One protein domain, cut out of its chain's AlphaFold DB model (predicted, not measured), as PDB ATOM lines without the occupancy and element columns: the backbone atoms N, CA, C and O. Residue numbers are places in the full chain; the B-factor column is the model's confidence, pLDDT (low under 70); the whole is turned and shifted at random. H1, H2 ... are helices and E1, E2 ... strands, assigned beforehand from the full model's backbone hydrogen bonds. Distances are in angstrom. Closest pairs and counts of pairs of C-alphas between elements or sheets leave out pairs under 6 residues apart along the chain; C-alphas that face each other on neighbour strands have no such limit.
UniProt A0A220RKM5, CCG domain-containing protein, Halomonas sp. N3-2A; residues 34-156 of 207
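Overview. This is residues 34 to 156 of the 207 residues of the protein "CCG domain-containing protein" of Halomonas sp. N3-2A (UniProt A0A220RKM5). A small wall of three parallel strands lies near the middle, with helices H4 and H5 packed over one face; H6 runs away from it to one end of the long axis, and H3 lies at the other end. H1 and H2 make a side part, H2 grazing the sheet. The printed part has 123 residues, with six named helices and three named strands in the order E1 H1 H2 H3 H4 E2 H5 E3 H6; the sheet order is E1 E2 E3. The class is mostly helix, and the whole is compact by its radius of gyration of the C-alphas, 15.1 A, yet elongated, with spans of 54 by 29 by 24 A.

Along the chain. From Leu 34 the printed part leads to E1, residues 44 to 48, 13.3 A long, with C-alpha 44 at (-40.187, -44.118, 19.027). H1 is residues 51 to 57 and H2 residues 62 to 69. H3 is residues 89 to 93, and H4, residues 95 to 110, is 22.0 A long, from C-alpha 95 at (-51.202, -32.968, 44.973). E2 is residues 116 to 119, H5 residues 122 to 129 and E3 residues 136 to 138. H6, residues 139 to 154, is 22.7 A long and ends with C-alpha 154 at (-43.446, -66.896, 12.399).

Arrangement. E1 and E2 are parallel at 29 degrees, with N 48 and O 118 2.8 A apart, within hydrogen-bond range. E2 and E3 are parallel at 43 degrees, with N 137 and O 117 at 2.9 A. Residues 73 to 74 pair, parallel, with residues 44 to 45 of E1. E1, H1 to H4 and E2 form a strand-helix-strand unit, two parallel neighbour strands with helices between; E2, H5 and E3 form another, its crossover right-handed. H4 and H5 are on the same face, two layers with the sheet. H4 lies over E1, height over the sheet 11.9 A, slantwise to the strands at 33 degrees to E1 on the local plane; the closest C-alphas of the two are those of Ala 46 and Leu 109, 5.6 A. H5 lies over E2 and E3, height 7.9 A, along the strands. H4, with residues 102 to 106 alone, only just touches H5, with 3 pairs of C-alphas within 8 A, the closest those of Arg 102 and Leu 128, 6.2 A; they are about perpendicular at 79 degrees. H3 and H4 only just touch, only at the corner, the closest C-alphas being those of Ser 91 and Ala 98, 5.2 A. H2 and H6 only graze the sheet, with residues 63 to 67 and 139 to 142, and are near each other. H1 is not on the sheet and touches no helix. Each O i to N i+4 pair is within range in H2, H3, H4, H5 and H6, and 2 of 3 in H1.

Size, cuts and confidence. The two C-alphas farthest apart are those of Thr 93 and Gln 156, 54.2 A. The printed part has no cut. The link from H2 to H3, residues 70 to 88, is long. Mean pLDDT of the printed part is 90.0; residues 148 to 156 are under 70.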
ATOM      1  N   LEU A  34     -31.362 -63.533  24.155       82.62
ATOM      2  CA  LEU A  34     -32.570 -62.996  23.526       82.62
ATOM      3  C   LEU A  34     -32.353 -62.666  22.042       82.62
ATOM      4  O   LEU A  34     -33.177 -61.982  21.445       82.62
ATOM      5  N   ASP A  35     -31.263 -63.137  21.435       77.88
ATOM      6  CA  ASP A  35     -30.852 -62.706  20.093       77.88
ATOM      7  C   ASP A  35     -31.866 -63.140  19.014       77.88
ATOM      8  O   ASP A  35     -32.078 -62.440  18.027       77.88
ATOM      9  N   ALA A  36     -32.558 -64.263  19.237       75.00
ATOM     10  CA  ALA A  36     -33.641 -64.752  18.378       75.00
ATOM     11  C   ALA A  36     -34.992 -64.039  18.605       75.00
ATOM     12  O   ALA A  36     -35.963 -64.326  17.909       75.00
ATOM     13  N   LEU A  37     -35.068 -63.140  19.590       78.38
ATOM     14  CA  LEU A  37     -36.282 -62.442  20.020       78.38
ATOM     15  C   LEU A  37     -36.192 -60.930  19.763       78.38
ATOM     16  O   LEU A  37     -36.813 -60.134  20.470       78.38
ATOM     17  N   ALA A  38     -35.405 -60.529  18.762       79.31
ATOM     18  CA  ALA A  38     -35.314 -59.142  18.328       79.31
ATOM     19  C   ALA A  38     -36.689 -58.629  17.882       79.31
ATOM     20  O   ALA A  38     -37.341 -59.230  17.029       79.31
ATOM     21  N   VAL A  39     -37.123 -57.517  18.461       82.06
ATOM     22  CA  VAL A  39     -38.396 -56.873  18.162       82.06
ATOM     23  C   VAL A  39     -38.208 -55.889  17.012       82.06
ATOM     24  O   VAL A  39     -37.285 -55.078  17.007       82.06
ATOM     25  N   HIS A  40     -39.128 -55.933  16.051       74.69
ATOM     26  CA  HIS A  40     -39.271 -54.898  15.033       74.69
ATOM     27  C   HIS A  40     -40.468 -54.020  15.387       74.69
ATOM     28  O   HIS A  40     -41.594 -54.281  14.964       74.69
ATOM     29  N   ASP A  41     -40.216 -52.997  16.198       80.12
ATOM     30  CA  ASP A  41     -41.186 -51.963  16.533       80.12
ATOM     31  C   ASP A  41     -40.699 -50.633  15.957       80.12
ATOM     32  O   ASP A  41     -39.601 -50.178  16.264       80.12
ATOM     33  N   ASN A  42     -41.511 -50.028  15.091       85.25
ATOM     34  CA  ASN A  42     -41.173 -48.760  14.444       85.25
ATOM     35  C   ASN A  42     -41.548 -47.542  15.304       85.25
ATOM     36  O   ASN A  42     -41.329 -46.413  14.870       85.25
ATOM     37  N   ARG A  43     -42.158 -47.752  16.476       93.06
ATOM     38  CA  ARG A  43     -42.508 -46.676  17.405       93.06
ATOM     39  C   ARG A  43     -41.260 -46.144  18.098       93.06
ATOM     40  O   ARG A  43     -40.436 -46.910  18.595       93.06
ATOM     41  N   ARG A  44     -41.181 -44.824  18.218       96.44
ATOM     42  CA  ARG A  44     -40.187 -44.118  19.027       96.44
ATOM     43  C   ARG A  44     -40.614 -44.157  20.487       96.44
ATOM     44  O   ARG A  44     -41.707 -43.696  20.822       96.44
ATOM     45  N   LEU A  45     -39.765 -44.680  21.361       97.62
ATOM     46  CA  LEU A  45     -40.073 -44.837  22.778       97.62
ATOM     47  C   LEU A  45     -39.263 -43.865  23.632       97.62
ATOM     48  O   LEU A  45     -38.044 -43.819  23.535       97.62
ATOM     49  N   ALA A  46     -39.915 -43.152  24.545       98.19
ATOM     50  CA  ALA A  46     -39.217 -42.508  25.657       98.19
ATOM     51  C   ALA A  46     -39.313 -43.411  26.886       98.19
ATOM     52  O   ALA A  46     -40.404 -43.864  27.233       98.19
ATOM     53  N   PHE A  47     -38.199 -43.669  27.567       98.06
ATOM     54  CA  PHE A  47     -38.218 -44.464  28.792       98.06
ATOM     55  C   PHE A  47     -38.126 -43.580  30.034       98.06
ATOM     56  O   PHE A  47     -37.199 -42.791  30.199       98.06
ATOM     57  N   GLN A  48     -39.082 -43.758  30.942       97.62
ATOM     58  CA  GLN A  48     -39.065 -43.175  32.272       97.62
ATOM     59  C   GLN A  48     -38.535 -44.206  33.267       97.62
ATOM     60  O   GLN A  48     -39.246 -45.136  33.653       97.62
ATOM     61  N   CYS A  49     -37.298 -44.015  33.725       96.44
ATOM     62  CA  CYS A  49     -36.705 -44.854  34.758       96.44
ATOM     63  C   CYS A  49     -37.302 -44.498  36.137       96.44
ATOM     64  O   CYS A  49     -37.130 -43.370  36.603       96.44
ATOM     65  N   PRO A  50     -38.011 -45.399  36.841       95.50
ATOM     66  CA  PRO A  50     -38.592 -45.081  38.146       95.50
ATOM     67  C   PRO A  50     -37.528 -44.808  39.214       95.50
ATOM     68  O   PRO A  50     -36.505 -45.488  39.269       95.50
ATOM     69  N   CYS A  51     -37.801 -43.896  40.150       93.19
ATOM     70  CA  CYS A  51     -36.877 -43.580  41.249       93.19
ATOM     71  C   CYS A  51     -36.543 -44.802  42.133       93.19
ATOM     72  O   CYS A  51     -35.442 -44.901  42.677       93.19
ATOM     73  N   THR A  52     -37.454 -45.777  42.235       91.00
ATOM     74  CA  THR A  52     -37.205 -47.063  42.909       91.00
ATOM     75  C   THR A  52     -36.140 -47.895  42.199       91.00
ATOM     76  O   THR A  52     -35.360 -48.570  42.868       91.00
ATOM     77  N   LEU A  53     -36.070 -47.827  40.867       93.25
ATOM     78  CA  LEU A  53     -35.050 -48.494  40.062       93.25
ATOM     79  C   LEU A  53     -33.729 -47.715  40.111       93.25
ATOM     80  O   LEU A  53     -32.680 -48.299  40.375       93.25
ATOM     81  N   GLN A  54     -33.790 -46.386  39.977       92.56
ATOM     82  CA  GLN A  54     -32.615 -45.511  39.981       92.56
ATOM     83  C   GLN A  54     -31.883 -45.466  41.328       92.56
ATOM     84  O   GLN A  54     -30.664 -45.597  41.379       92.56
ATOM     85  N   HIS A  55     -32.607 -45.265  42.429       90.94
ATOM     86  CA  HIS A  55     -32.000 -45.003  43.740       90.94
ATOM     87  C   HIS A  55     -32.127 -46.192  44.690       90.94
ATOM     88  O   HIS A  55     -31.213 -46.461  45.471       90.94
ATOM     89  N   GLY A  56     -33.255 -46.907  44.622       87.56
ATOM     90  CA  GLY A  56     -33.519 -48.069  45.466       87.56
ATOM     91  C   GLY A  56     -32.691 -49.279  45.043       87.56
ATOM     92  O   GLY A  56     -31.902 -49.794  45.836       87.56
ATOM     93  N   GLN A  57     -32.867 -49.711  43.793       89.50
ATOM     94  CA  GLN A  57     -32.153 -50.858  43.224       89.50
ATOM     95  C   GLN A  57     -30.803 -50.483  42.601       89.50
ATOM     96  O   GLN A  57     -29.927 -51.336  42.517       89.50
ATOM     97  N   ARG A  58     -30.598 -49.205  42.243       91.69
ATOM     98  CA  ARG A  58     -29.379 -48.694  41.584       91.69
ATOM     99  C   ARG A  58     -29.130 -49.325  40.212       91.69
ATOM    100  O   ARG A  58     -28.004 -49.665  39.870       91.69
ATOM    101  N   LEU A  59     -30.201 -49.444  39.433       93.19
ATOM    102  CA  LEU A  59     -30.236 -50.070  38.108       93.19
ATOM    103  C   LEU A  59     -30.606 -49.064  37.002       93.19
ATOM    104  O   LEU A  59     -31.251 -49.422  36.019       93.19
ATOM    105  N   ALA A  60     -30.241 -47.788  37.162       91.81
ATOM    106  CA  ALA A  60     -30.451 -46.790  36.112       91.81
ATOM    107  C   ALA A  60     -29.740 -47.221  34.812       91.81
ATOM    108  O   ALA A  60     -28.579 -47.629  34.857       91.81
ATOM    109  N   GLY A  61     -30.434 -47.155  33.673       93.56
ATOM    110  CA  GLY A  61     -29.914 -47.581  32.370       93.56
ATOM    111  C   GLY A  61     -30.071 -49.074  32.054       93.56
ATOM    112  O   GLY A  61     -29.860 -49.469  30.907       93.56
ATOM    113  N   ALA A  62     -30.432 -49.923  33.026       95.00
ATOM    114  CA  ALA A  62     -30.518 -51.369  32.806       95.00
ATOM    115  C   ALA A  62     -31.660 -51.746  31.848       95.00
ATOM    116  O   ALA A  62     -31.461 -52.526  30.914       95.00
ATOM    117  N   THR A  63     -32.852 -51.179  32.054       96.19
ATOM    118  CA  THR A  63     -34.009 -51.429  31.184       96.19
ATOM    119  C   THR A  63     -33.807 -50.794  29.812       96.19
ATOM    120  O   THR A  63     -34.114 -51.419  28.804       96.19
ATOM    121  N   GLU A  64     -33.235 -49.596  29.755       96.38
ATOM    122  CA  GLU A  64     -32.917 -48.884  28.519       96.38
ATOM    123  C   GLU A  64     -31.958 -49.704  27.651       96.38
ATOM    124  O   GLU A  64     -32.251 -49.980  26.490       96.38
ATOM    125  N   SER A  65     -30.856 -50.186  28.239       95.19
ATOM    126  CA  SER A  65     -29.896 -51.045  27.540       95.19
ATOM    127  C   SER A  65     -30.543 -52.331  27.028       95.19
ATOM    128  O   SER A  65     -30.187 -52.798  25.944       95.19
ATOM    129  N   LEU A  66     -31.470 -52.917  27.790       94.75
ATOM    130  CA  LEU A  66     -32.204 -54.107  27.372       94.75
ATOM    131  C   LEU A  66     -33.149 -53.805  26.202       94.75
ATOM    132  O   LEU A  66     -33.154 -54.552  25.228       94.75
ATOM    133  N   LEU A  67     -33.915 -52.714  26.267       94.69
ATOM    134  CA  LEU A  67     -34.828 -52.302  25.198       94.69
ATOM    135  C   LEU A  67     -34.064 -51.990  23.902       94.69
ATOM    136  O   LEU A  67     -34.436 -52.483  22.841       94.69
ATOM    137  N   THR A  68     -32.945 -51.266  23.978       94.00
ATOM    138  CA  THR A  68     -32.088 -51.028  22.806       94.00
ATOM    139  C   THR A  68     -31.520 -52.334  22.247       94.00
ATOM    140  O   THR A  68     -31.549 -52.537  21.036       94.00
ATOM    141  N   ARG A  69     -31.058 -53.260  23.103       92.00
ATOM    142  CA  ARG A  69     -30.588 -54.590  22.668       92.00
ATOM    143  C   ARG A  69     -31.689 -55.389  21.963       92.00
ATOM    144  O   ARG A  69     -31.390 -56.124  21.029       92.00
ATOM    145  N   LEU A  70     -32.939 -55.248  22.399       91.00
ATOM    146  CA  LEU A  70     -34.100 -55.887  21.778       91.00
ATOM    147  C   LEU A  70     -34.543 -55.215  20.469       91.00
ATOM    148  O   LEU A  70     -35.396 -55.779  19.794       91.00
ATOM    149  N   GLY A  71     -33.969 -54.071  20.086       92.06
ATOM    150  CA  GLY A  71     -34.244 -53.403  18.809       92.06
ATOM    151  C   GLY A  71     -35.214 -52.220  18.877       92.06
ATOM    152  O   GLY A  71     -35.613 -51.721  17.828       92.06
ATOM    153  N   PHE A  72     -35.587 -51.747  20.070       93.94
ATOM    154  CA  PHE A  72     -36.440 -50.562  20.217       93.94
ATOM    155  C   PHE A  72     -35.668 -49.250  19.978       93.94
ATOM    156  O   PHE A  72     -34.540 -49.095  20.453       93.94
ATOM    157  N   ASP A  73     -36.304 -48.281  19.308       95.38
ATOM    158  CA  ASP A  73     -35.781 -46.918  19.128       95.38
ATOM    159  C   ASP A  73     -36.093 -46.059  20.361       95.38
ATOM    160  O   ASP A  73     -37.247 -45.687  20.588       95.38
ATOM    161  N   LEU A  74     -35.073 -45.762  21.177       97.25
ATOM    162  CA  LEU A  74     -35.223 -44.924  22.366       97.25
ATOM    163  C   LEU A  74     -34.880 -43.460  22.070       97.25
ATOM    164  O   LEU A  74     -33.780 -43.141  21.616       97.25
ATOM    165  N   THR A  75     -35.791 -42.550  22.405       97.69
ATOM    166  CA  THR A  75     -35.537 -41.111  22.337       97.69
ATOM    167  C   THR A  75     -34.677 -40.648  23.521       97.69
ATOM    168  O   THR A  75     -34.778 -41.197  24.623       97.69
ATOM    169  N   PRO A  76     -33.813 -39.632  23.336       95.69
ATOM    170  CA  PRO A  76     -33.081 -39.041  24.449       95.69
ATOM    171  C   PRO A  76     -34.047 -38.326  25.399       95.69
ATOM    172  O   PRO A  76     -34.925 -37.587  24.956       95.69
ATOM    173  N   VAL A  77     -33.846 -38.515  26.704       97.19
ATOM    174  CA  VAL A  77     -34.660 -37.895  27.757       97.19
ATOM    175  C   VAL A  77     -33.757 -36.990  28.605       97.19
ATOM    176  O   VAL A  77     -32.920 -37.509  29.355       97.19
ATOM    177  N   PRO A  78     -33.859 -35.652  28.494       96.06
ATOM    178  CA  PRO A  78     -33.165 -34.745  29.402       96.06
ATOM    179  C   PRO A  78     -33.672 -34.961  30.828       96.06
ATOM    180  O   PRO A  78     -34.813 -35.357  31.033       96.06
ATOM    181  N   ASP A  79     -32.816 -34.735  31.821       93.06
ATOM    182  CA  ASP A  79     -33.202 -34.838  33.231       93.06
ATOM    183  C   ASP A  79     -33.924 -36.154  33.594       93.06
ATOM    184  O   ASP A  79     -34.801 -36.186  34.454       93.06
ATOM    185  N   ALA A  80     -33.522 -37.282  32.991       91.81
ATOM    186  CA  ALA A  80     -34.133 -38.605  33.207       91.81
ATOM    187  C   ALA A  80     -34.141 -39.087  34.680       91.81
ATOM    188  O   ALA A  80     -34.782 -40.080  35.027       91.81
ATOM    189  N   HIS A  81     -33.438 -38.375  35.563       90.25
ATOM    190  CA  HIS A  81     -33.416 -38.593  37.005       90.25
ATOM    191  C   HIS A  81     -34.626 -38.001  37.748       90.25
ATOM    192  O   HIS A  81     -34.789 -38.251  38.945       90.25
ATOM    193  N   LEU A  82     -35.467 -37.207  37.077       92.50
ATOM    194  CA  LEU A  82     -36.624 -36.575  37.699       92.50
ATOM    195  C   LEU A  82     -37.628 -37.609  38.225       92.50
ATOM    196  O   LEU A  82     -37.946 -38.622  37.600       92.50
ATOM    197  N   CYS A  83     -38.154 -37.319  39.413       94.00
ATOM    198  CA  CYS A  83     -39.242 -38.084  40.000       94.00
ATOM    199  C   CYS A  83     -40.563 -37.710  39.320       94.00
ATOM    200  O   CYS A  83     -40.884 -36.532  39.209       94.00
ATOM    201  N   CYS A  84     -41.385 -38.708  38.984       95.31
ATOM    202  CA  CYS A  84     -42.710 -38.485  38.399       95.31
ATOM    203  C   CYS A  84     -43.741 -37.917  39.395       95.31
ATOM    204  O   CYS A  84     -44.815 -37.492  38.987       95.31
ATOM    205  N   GLY A  85     -43.456 -37.945  40.704       95.12
ATOM    206  CA  GLY A  85     -44.348 -37.436  41.751       95.12
ATOM    207  C   GLY A  85     -45.398 -38.426  42.273       95.12
ATOM    208  O   GLY A  85     -46.163 -38.071  43.165       95.12
ATOM    209  N   SER A  86     -45.424 -39.680  41.808       94.56
ATOM    210  CA  SER A  86     -46.448 -40.674  42.181       94.56
ATOM    211  C   SER A  86     -46.271 -41.313  43.573       94.56
ATOM    212  O   SER A  86     -46.826 -42.383  43.812       94.56
ATOM    213  N   ALA A  87     -45.446 -40.746  44.458       86.69
ATOM    214  CA  ALA A  87     -44.891 -41.398  45.652       86.69
ATOM    215  C   ALA A  87     -45.931 -41.746  46.748       86.69
ATOM    216  O   ALA A  87     -45.950 -41.152  47.824       86.69
ATOM    217  N   GLY A  88     -46.788 -42.737  46.494       83.06
ATOM    218  CA  GLY A  88     -47.753 -43.283  47.446       83.06
ATOM    219  C   GLY A  88     -48.626 -42.208  48.095       83.06
ATOM    220  O   GLY A  88     -49.294 -41.436  47.418       83.06
ATOM    221  N   THR A  89     -48.611 -42.137  49.426       86.56
ATOM    222  CA  THR A  89     -49.396 -41.163  50.203       86.56
ATOM    223  C   THR A  89     -48.970 -39.711  49.975       86.56
ATOM    224  O   THR A  89     -49.773 -38.797  50.178       86.56
ATOM    225  N   TYR A  90     -47.735 -39.470  49.527       85.94
ATOM    226  CA  TYR A  90     -47.251 -38.119  49.258       85.94
ATOM    227  C   TYR A  90     -48.011 -37.466  48.100       85.94
ATOM    228  O   TYR A  90     -48.362 -36.297  48.193       85.94
ATOM    229  N   SER A  91     -48.355 -38.214  47.047       88.88
ATOM    230  CA  SER A  91     -49.102 -37.649  45.912       88.88
ATOM    231  C   SER A  91     -50.525 -37.219  46.289       88.88
ATOM    232  O   SER A  91     -51.070 -36.299  45.686       88.88
ATOM    233  N   ILE A  92     -51.104 -37.844  47.319       90.38
ATOM    234  CA  ILE A  92     -52.424 -37.505  47.864       90.38
ATOM    235  C   ILE A  92     -52.336 -36.274  48.770       90.38
ATOM    236  O   ILE A  92     -53.197 -35.401  48.724       90.38
ATOM    237  N   THR A  93     -51.301 -36.210  49.608       95.00
ATOM    238  CA  THR A  93     -51.132 -35.132  50.594       95.00
ATOM    239  C   THR A  93     -50.508 -33.867  50.006       95.00
ATOM    240  O   THR A  93     -50.740 -32.785  50.534       95.00
ATOM    241  N   GLN A  94     -49.755 -33.983  48.908       96.12
ATOM    242  CA  GLN A  94     -49.089 -32.886  48.196       96.12
ATOM    243  C   GLN A  94     -49.438 -32.906  46.693       96.12
ATOM    244  O   GLN A  94     -48.558 -33.074  45.840       96.12
ATOM    245  N   PRO A  95     -50.725 -32.749  46.336       95.19
ATOM    246  CA  PRO A  95     -51.202 -32.968  44.973       95.19
ATOM    247  C   PRO A  95     -50.677 -31.939  43.965       95.19
ATOM    248  O   PRO A  95     -50.450 -32.289  42.806       95.19
ATOM    249  N   ASP A  96     -50.451 -30.689  44.380       96.81
ATOM    250  CA  ASP A  96     -49.898 -29.646  43.504       96.81
ATOM    251  C   ASP A  96     -48.463 -29.971  43.091       96.81
ATOM    252  O   ASP A  96     -48.137 -29.975  41.905       96.81
ATOM    253  N   MET A  97     -47.626 -30.351  44.060       96.50
ATOM    254  CA  MET A  97     -46.248 -30.754  43.791       96.50
ATOM    255  C   MET A  97     -46.191 -32.031  42.948       96.50
ATOM    256  O   MET A  97     -45.386 -32.125  42.024       96.50
ATOM    257  N   ALA A  98     -47.060 -33.007  43.225       96.69
ATOM    258  CA  ALA A  98     -47.117 -34.244  42.452       96.69
ATOM    259  C   ALA A  98     -47.495 -34.005  40.981       96.69
ATOM    260  O   ALA A  98     -46.952 -34.679  40.103       96.69
ATOM    261  N   ARG A  99     -48.394 -33.049  40.703       96.81
ATOM    262  CA  ARG A  99     -48.725 -32.623  39.332       96.81
ATOM    263  C   ARG A  99     -47.567 -31.892  38.671       96.81
ATOM    264  O   ARG A  99     -47.209 -32.249  37.559       96.81
ATOM    265  N   GLN A 100     -46.932 -30.951  39.366       97.56
ATOM    266  CA  GLN A 100     -45.785 -30.224  38.821       97.56
ATOM    267  C   GLN A 100     -44.635 -31.173  38.440       97.56
ATOM    268  O   GLN A 100     -44.086 -31.079  37.349       97.56
ATOM    269  N   LEU A 101     -44.295 -32.125  39.314       97.69
ATOM    270  CA  LEU A 101     -43.265 -33.131  39.042       97.69
ATOM    271  C   LEU A 101     -43.623 -34.027  37.851       97.69
ATOM    272  O   LEU A 101     -42.767 -34.318  37.014       97.69
ATOM    273  N   ARG A 102     -44.891 -34.440  37.759       97.62
ATOM    274  CA  ARG A 102     -45.406 -35.209  36.624       97.62
ATOM    275  C   ARG A 102     -45.254 -34.437  35.324       97.62
ATOM    276  O   ARG A 102     -44.737 -34.991  34.362       97.62
ATOM    277  N   ASP A 103     -45.696 -33.186  35.310       98.00
ATOM    278  CA  ASP A 103     -45.726 -32.366  34.105       98.00
ATOM    279  C   ASP A 103     -44.294 -32.064  33.630       98.00
ATOM    280  O   ASP A 103     -43.994 -32.293  32.464       98.00
ATOM    281  N   ASN A 104     -43.369 -31.745  34.546       98.06
ATOM    282  CA  ASN A 104     -41.940 -31.613  34.231       98.06
ATOM    283  C   ASN A 104     -41.340 -32.909  33.652       98.06
ATOM    284  O   ASN A 104     -40.555 -32.875  32.707       98.06
ATOM    285  N   THR A 105     -41.699 -34.064  34.227       98.06
ATOM    286  CA  THR A 105     -41.234 -35.372  33.741       98.06
ATOM    287  C   THR A 105     -41.770 -35.652  32.334       98.06
ATOM    288  O   THR A 105     -41.036 -36.152  31.487       98.06
ATOM    289  N   LEU A 106     -43.037 -35.321  32.066       98.44
ATOM    290  CA  LEU A 106     -43.649 -35.485  30.746       98.44
ATOM    291  C   LEU A 106     -43.029 -34.548  29.711       98.44
ATOM    292  O   LEU A 106     -42.736 -35.002  28.613       98.44
ATOM    293  N   ASP A 107     -42.758 -33.292  30.059       98.31
ATOM    294  CA  ASP A 107     -42.091 -32.346  29.157       98.31
ATOM    295  C   ASP A 107     -40.703 -32.853  28.737       98.31
ATOM    296  O   ASP A 107     -40.340 -32.795  27.561       98.31
ATOM    297  N   ALA A 108     -39.949 -33.426  29.680       98.31
ATOM    298  CA  ALA A 108     -38.674 -34.071  29.391       98.31
ATOM    299  C   ALA A 108     -38.833 -35.294  28.469       98.31
ATOM    300  O   ALA A 108     -38.161 -35.381  27.439       98.31
ATOM    301  N   LEU A 109     -39.737 -36.219  28.801       98.31
ATOM    302  CA  LEU A 109     -39.986 -37.434  28.012       98.31
ATOM    303  C   LEU A 109     -40.463 -37.114  26.590       98.31
ATOM    304  O   LEU A 109     -40.053 -37.768  25.632       98.31
ATOM    305  N   GLU A 110     -41.308 -36.098  26.443       98.38
ATOM    306  CA  GLU A 110     -41.918 -35.719  25.170       98.38
ATOM    307  C   GLU A 110     -41.004 -34.843  24.297       98.38
ATOM    308  O   GLU A 110     -41.260 -34.703  23.102       98.38
ATOM    309  N   SER A 111     -39.898 -34.319  24.842       97.94
ATOM    310  CA  SER A 111     -38.953 -33.459  24.108       97.94
ATOM    311  C   SER A 111     -38.351 -34.116  22.856       97.94
ATOM    312  O   SER A 111     -38.057 -33.434  21.875       97.94
ATOM    313  N   GLY A 112     -38.207 -35.446  22.863       97.00
ATOM    314  CA  GLY A 112     -37.733 -36.241  21.728       97.00
ATOM    315  C   GLY A 112     -38.825 -36.688  20.747       97.00
ATOM    316  O   GLY A 112     -38.529 -37.506  19.866       97.00
ATOM    317  N   ALA A 113     -40.060 -36.195  20.922       97.12
ATOM    318  CA  ALA A 113     -41.271 -36.583  20.195       97.12
ATOM    319  C   ALA A 113     -41.461 -38.115  20.094       97.12
ATOM    320  O   ALA A 113     -41.427 -38.668  18.991       97.12
ATOM    321  N   PRO A 114     -41.590 -38.828  21.232       98.06
ATOM    322  CA  PRO A 114     -41.883 -40.256  21.236       98.06
ATOM    323  C   PRO A 114     -43.341 -40.528  20.838       98.06
ATOM    324  O   PRO A 114     -44.238 -39.748  21.152       98.06
ATOM    325  N   ASP A 115     -43.590 -41.684  20.230       97.94
ATOM    326  CA  ASP A 115     -44.943 -42.193  19.984       97.94
ATOM    327  C   ASP A 115     -45.563 -42.794  21.259       97.94
ATOM    328  O   ASP A 115     -46.784 -42.859  21.411       97.94
ATOM    329  N   LEU A 116     -44.714 -43.280  22.173       97.88
ATOM    330  CA  LEU A 116     -45.115 -43.988  23.384       97.88
ATOM    331  C   LEU A 116     -44.080 -43.786  24.501       97.88
ATOM    332  O   LEU A 116     -42.872 -43.800  24.269       97.88
ATOM    333  N   ILE A 117     -44.556 -43.643  25.737       98.50
ATOM    334  CA  ILE A 117     -43.713 -43.611  26.934       98.50
ATOM    335  C   ILE A 117     -43.745 -44.986  27.605       98.50
ATOM    336  O   ILE A 117     -44.812 -45.526  27.906       98.50
ATOM    337  N   ALA A 118     -42.571 -45.539  27.887       97.94
ATOM    338  CA  ALA A 118     -42.390 -46.778  28.631       97.94
ATOM    339  C   ALA A 118     -41.913 -46.491  30.065       97.94
ATOM    340  O   ALA A 118     -41.085 -45.613  30.287       97.94
ATOM    341  N   THR A 119     -42.392 -47.250  31.051       97.75
ATOM    342  CA  THR A 119     -41.905 -47.194  32.445       97.75
ATOM    343  C   THR A 119     -41.854 -48.585  33.075       97.75
ATOM    344  O   THR A 119     -42.491 -49.519  32.589       97.75
ATOM    345  N   ALA A 120     -41.095 -48.736  34.162       95.31
ATOM    346  CA  ALA A 120     -40.964 -49.969  34.948       95.31
ATOM    347  C   ALA A 120     -41.715 -49.928  36.293       95.31
ATOM    348  O   ALA A 120     -41.420 -50.697  37.208       95.31
ATOM    349  N   ASN A 121     -42.649 -48.989  36.467       95.25
ATOM    350  CA  ASN A 121     -43.423 -48.876  37.697       95.25
ATOM    351  C   ASN A 121     -44.877 -48.491  37.411       95.25
ATOM    352  O   ASN A 121     -45.151 -47.448  36.825       95.25
ATOM    353  N   ILE A 122     -45.814 -49.306  37.898       93.94
ATOM    354  CA  ILE A 122     -47.253 -49.106  37.677       93.94
ATOM    355  C   ILE A 122     -47.779 -47.796  38.283       93.94
ATOM    356  O   ILE A 122     -48.643 -47.148  37.701       93.94
ATOM    357  N   GLY A 123     -47.230 -47.358  39.422       94.56
ATOM    358  CA  GLY A 123     -47.591 -46.078  40.032       94.56
ATOM    359  C   GLY A 123     -47.170 -44.896  39.160       94.56
ATOM    360  O   GLY A 123     -47.960 -43.979  38.945       94.56
ATOM    361  N   CYS A 124     -45.962 -44.961  38.591       96.62
ATOM    362  CA  CYS A 124     -45.486 -43.985  37.612       96.62
ATOM    363  C   CYS A 124     -46.366 -44.011  36.356       96.62
ATOM    364  O   CYS A 124     -46.817 -42.958  35.919       96.62
ATOM    365  N   GLN A 125     -46.670 -45.203  35.826       97.12
ATOM    366  CA  GLN A 125     -47.515 -45.382  34.642       97.12
ATOM    367  C   GLN A 125     -48.883 -44.728  34.821       97.12
ATOM    368  O   GLN A 125     -49.269 -43.898  34.006       97.12
ATOM    369  N   MET A 126     -49.603 -45.071  35.892       95.75
ATOM    370  CA  MET A 126     -50.940 -44.533  36.149       95.75
ATOM    371  C   MET A 126     -50.910 -43.016  36.349       95.75
ATOM    372  O   MET A 126     -51.762 -42.306  35.819       95.75
ATOM    373  N   HIS A 127     -49.920 -42.512  37.092       96.88
ATOM    374  CA  HIS A 127     -49.804 -41.085  37.391       96.88
ATOM    375  C   HIS A 127     -49.469 -40.252  36.152       96.88
ATOM    376  O   HIS A 127     -50.094 -39.217  35.930       96.88
ATOM    377  N   LEU A 128     -48.532 -40.716  35.319       97.94
ATOM    378  CA  LEU A 128     -48.167 -40.068  34.056       97.94
ATOM    379  C   LEU A 128     -49.316 -40.149  33.040       97.94
ATOM    380  O   LEU A 128     -49.689 -39.130  32.461       97.94
ATOM    381  N   ALA A 129     -49.947 -41.320  32.883       97.56
ATOM    382  CA  ALA A 129     -51.069 -41.514  31.959       97.56
ATOM    383  C   ALA A 129     -52.284 -40.636  32.297       97.56
ATOM    384  O   ALA A 129     -53.017 -40.229  31.397       97.56
ATOM    385  N   ALA A 130     -52.483 -40.286  33.572       96.38
ATOM    386  CA  ALA A 130     -53.561 -39.397  33.999       96.38
ATOM    387  C   ALA A 130     -53.461 -37.970  33.419       96.38
ATOM    388  O   ALA A 130     -54.430 -37.219  33.504       96.38
ATOM    389  N   ALA A 131     -52.319 -37.578  32.839       96.62
ATOM    390  CA  ALA A 131     -52.193 -36.319  32.105       96.62
ATOM    391  C   ALA A 131     -52.856 -36.354  30.713       96.62
ATOM    392  O   ALA A 131     -53.060 -35.292  30.132       96.62
ATOM    393  N   ALA A 132     -53.186 -37.541  30.186       96.06
ATOM    394  CA  ALA A 132     -53.810 -37.736  28.872       96.06
ATOM    395  C   ALA A 132     -53.064 -37.043  27.705       96.06
ATOM    396  O   ALA A 132     -53.693 -36.489  26.804       96.06
ATOM    397  N   ARG A 133     -51.721 -37.072  27.742       96.38
ATOM    398  CA  ARG A 133     -50.813 -36.558  26.697       96.38
ATOM    399  C   ARG A 133     -50.334 -37.708  25.798       96.38
ATOM    400  O   ARG A 133     -51.149 -38.314  25.106       96.38
ATOM    401  N   THR A 134     -49.048 -38.049  25.832       98.06
ATOM    402  CA  THR A 134     -48.515 -39.238  25.157       98.06
ATOM    403  C   THR A 134     -48.944 -40.514  25.896       98.06
ATOM    404  O   THR A 134     -48.941 -40.532  27.132       98.06
ATOM    405  N   PRO A 135     -49.320 -41.601  25.190       98.00
ATOM    406  CA  PRO A 135     -49.644 -42.871  25.830       98.00
ATOM    407  C   PRO A 135     -48.496 -43.367  26.721       98.00
ATOM    408  O   PRO A 135     -47.325 -43.228  26.371       98.00
ATOM    409  N   VAL A 136     -48.826 -43.966  27.869       98.31
ATOM    410  CA  VAL A 136     -47.841 -44.477  28.835       98.31
ATOM    411  C   VAL A 136     -48.139 -45.933  29.152       98.31
ATOM    412  O   VAL A 136     -49.271 -46.276  29.506       98.31
ATOM    413  N   ARG A 137     -47.128 -46.797  29.052       97.69
ATOM    414  CA  ARG A 137     -47.268 -48.239  29.277       97.69
ATOM    415  C   ARG A 137     -46.114 -48.826  30.063       97.69
ATOM    416  O   ARG A 137     -45.023 -48.258  30.125       97.69
ATOM    417  N   HIS A 138     -46.356 -49.992  30.650       97.12
ATOM    418  CA  HIS A 138     -45.277 -50.752  31.252       97.12
ATOM    419  C   HIS A 138     -44.403 -51.358  30.153       97.12
ATOM    420  O   HIS A 138     -44.918 -51.962  29.213       97.12
ATOM    421  N   TRP A 139     -43.079 -51.246  30.275       95.94
ATOM    422  CA  TRP A 139     -42.151 -51.695  29.228       95.94
ATOM    423  C   TRP A 139     -42.326 -53.177  28.865       95.94
ATOM    424  O   TRP A 139     -42.239 -53.536  27.695       95.94
ATOM    425  N   ILE A 140     -42.628 -54.033  29.849       93.44
ATOM    426  CA  ILE A 140     -42.807 -55.470  29.599       93.44
ATOM    427  C   ILE A 140     -43.994 -55.778  28.685       93.44
ATOM    428  O   ILE A 140     -43.937 -56.738  27.928       93.44
ATOM    429  N   GLU A 141     -45.049 -54.961  28.716       92.62
ATOM    430  CA  GLU A 141     -46.200 -55.148  27.830       92.62
ATOM    431  C   GLU A 141     -45.825 -54.831  26.380       92.62
ATOM    432  O   GLU A 141     -46.277 -55.497  25.458       92.62
ATOM    433  N   ILE A 142     -44.968 -53.825  26.186       92.94
ATOM    434  CA  ILE A 142     -44.468 -53.422  24.868       92.94
ATOM    435  C   ILE A 142     -43.581 -54.532  24.290       92.94
ATOM    436  O   ILE A 142     -43.692 -54.872  23.114       92.94
ATOM    437  N   VAL A 143     -42.735 -55.132  25.131       91.06
ATOM    438  CA  VAL A 143     -41.897 -56.277  24.755       91.06
ATOM    439  C   VAL A 143     -42.749 -57.503  24.408       91.06
ATOM    440  O   VAL A 143     -42.528 -58.110  23.362       91.06
ATOM    441  N   ASP A 144     -43.746 -57.843  25.233       88.31
ATOM    442  CA  ASP A 144     -44.656 -58.970  24.973       88.31
ATOM    443  C   ASP A 144     -45.432 -58.794  23.657       88.31
ATOM    444  O   ASP A 144     -45.539 -59.724  22.855       88.31
ATOM    445  N   GLU A 145     -45.909 -57.581  23.368       86.81
ATOM    446  CA  GLU A 145     -46.535 -57.258  22.084       86.81
ATOM    447  C   GLU A 145     -45.579 -57.418  20.907       86.81
ATOM    448  O   GLU A 145     -45.940 -58.044  19.908       86.81
ATOM    449  N   GLY A 146     -44.356 -56.899  21.032       82.88
ATOM    450  CA  GLY A 146     -43.319 -57.048  20.016       82.88
ATOM    451  C   GLY A 146     -43.042 -58.515  19.687       82.88
ATOM    452  O   GLY A 146     -42.964 -58.897  18.518       82.88
ATOM    453  N   TRP A 147     -42.985 -59.367  20.710       81.69
ATOM    454  CA  TRP A 147     -42.810 -60.809  20.543       81.69
ATOM    455  C   TRP A 147     -44.040 -61.519  19.981       81.69
ATOM    456  O   TRP A 147     -43.890 -62.458  19.198       81.69
ATOM    457  N   ASN A 148     -45.253 -61.073  20.300       68.81
ATOM    458  CA  ASN A 148     -46.471 -61.637  19.714       68.81
ATOM    459  C   ASN A 148     -46.612 -61.302  18.220       68.81
ATOM    460  O   ASN A 148     -47.078 -62.146  17.450       68.81
ATOM    461  N   VAL A 149     -46.165 -60.119  17.785       57.66
ATOM    462  CA  VAL A 149     -46.122 -59.747  16.359       57.66
ATOM    463  C   VAL A 149     -45.110 -60.611  15.596       57.66
ATOM    464  O   VAL A 149     -45.436 -61.113  14.517       57.66
ATOM    465  N   LEU A 150     -43.933 -60.880  16.177       53.59
ATOM    466  CA  LEU A 150     -42.998 -61.878  15.635       53.59
ATOM    467  C   LEU A 150     -43.646 -63.263  15.589       53.59
ATOM    468  O   LEU A 150     -43.575 -63.937  14.567       53.59
ATOM    469  N   GLY A 151     -44.339 -63.663  16.657       43.94
ATOM    470  CA  GLY A 151     -45.092 -64.909  16.723       43.94
ATOM    471  C   GLY A 151     -46.045 -65.063  15.539       43.94
ATOM    472  O   GLY A 151     -46.007 -66.094  14.878       43.94
ATOM    473  N   ALA A 152     -46.841 -64.039  15.213       41.31
ATOM    474  CA  ALA A 152     -47.774 -64.044  14.079       41.31
ATOM    475  C   ALA A 152     -47.084 -64.166  12.707       41.31
ATOM    476  O   ALA A 152     -47.569 -64.909  11.855       41.31
ATOM    477  N   ALA A 153     -45.944 -63.499  12.501       37.00
ATOM    478  CA  ALA A 153     -45.147 -63.626  11.274       37.00
ATOM    479  C   ALA A 153     -44.460 -65.002  11.154       37.00
ATOM    480  O   ALA A 153     -44.262 -65.530  10.062       37.00
ATOM    481  N   VAL A 154     -44.133 -65.607  12.292       36.84
ATOM    482  CA  VAL A 154     -43.446 -66.896  12.399       36.84
ATOM    483  C   VAL A 154     -44.428 -68.086  12.411       36.84
ATOM    484  O   VAL A 154     -44.071 -69.193  11.999       36.84
ATOM    485  N   TYR A 155     -45.703 -67.857  12.757       35.16
ATOM    486  CA  TYR A 155     -46.802 -68.840  12.755       35.16
ATOM    487  C   TYR A 155     -47.061 -69.492  11.379       35.16
ATOM    488  O   TYR A 155     -47.754 -70.507  11.317       35.16
ATOM    489  N   GLN A 156     -46.494 -68.964  10.288       40.47
ATOM    490  CA  GLN A 156     -46.571 -69.552   8.944       40.47
ATOM    491  C   GLN A 156     -45.416 -70.506   8.576       40.47
ATOM    492  O   GLN A 156     -45.524 -71.176   7.551       40.47
TER     493      GLN A 156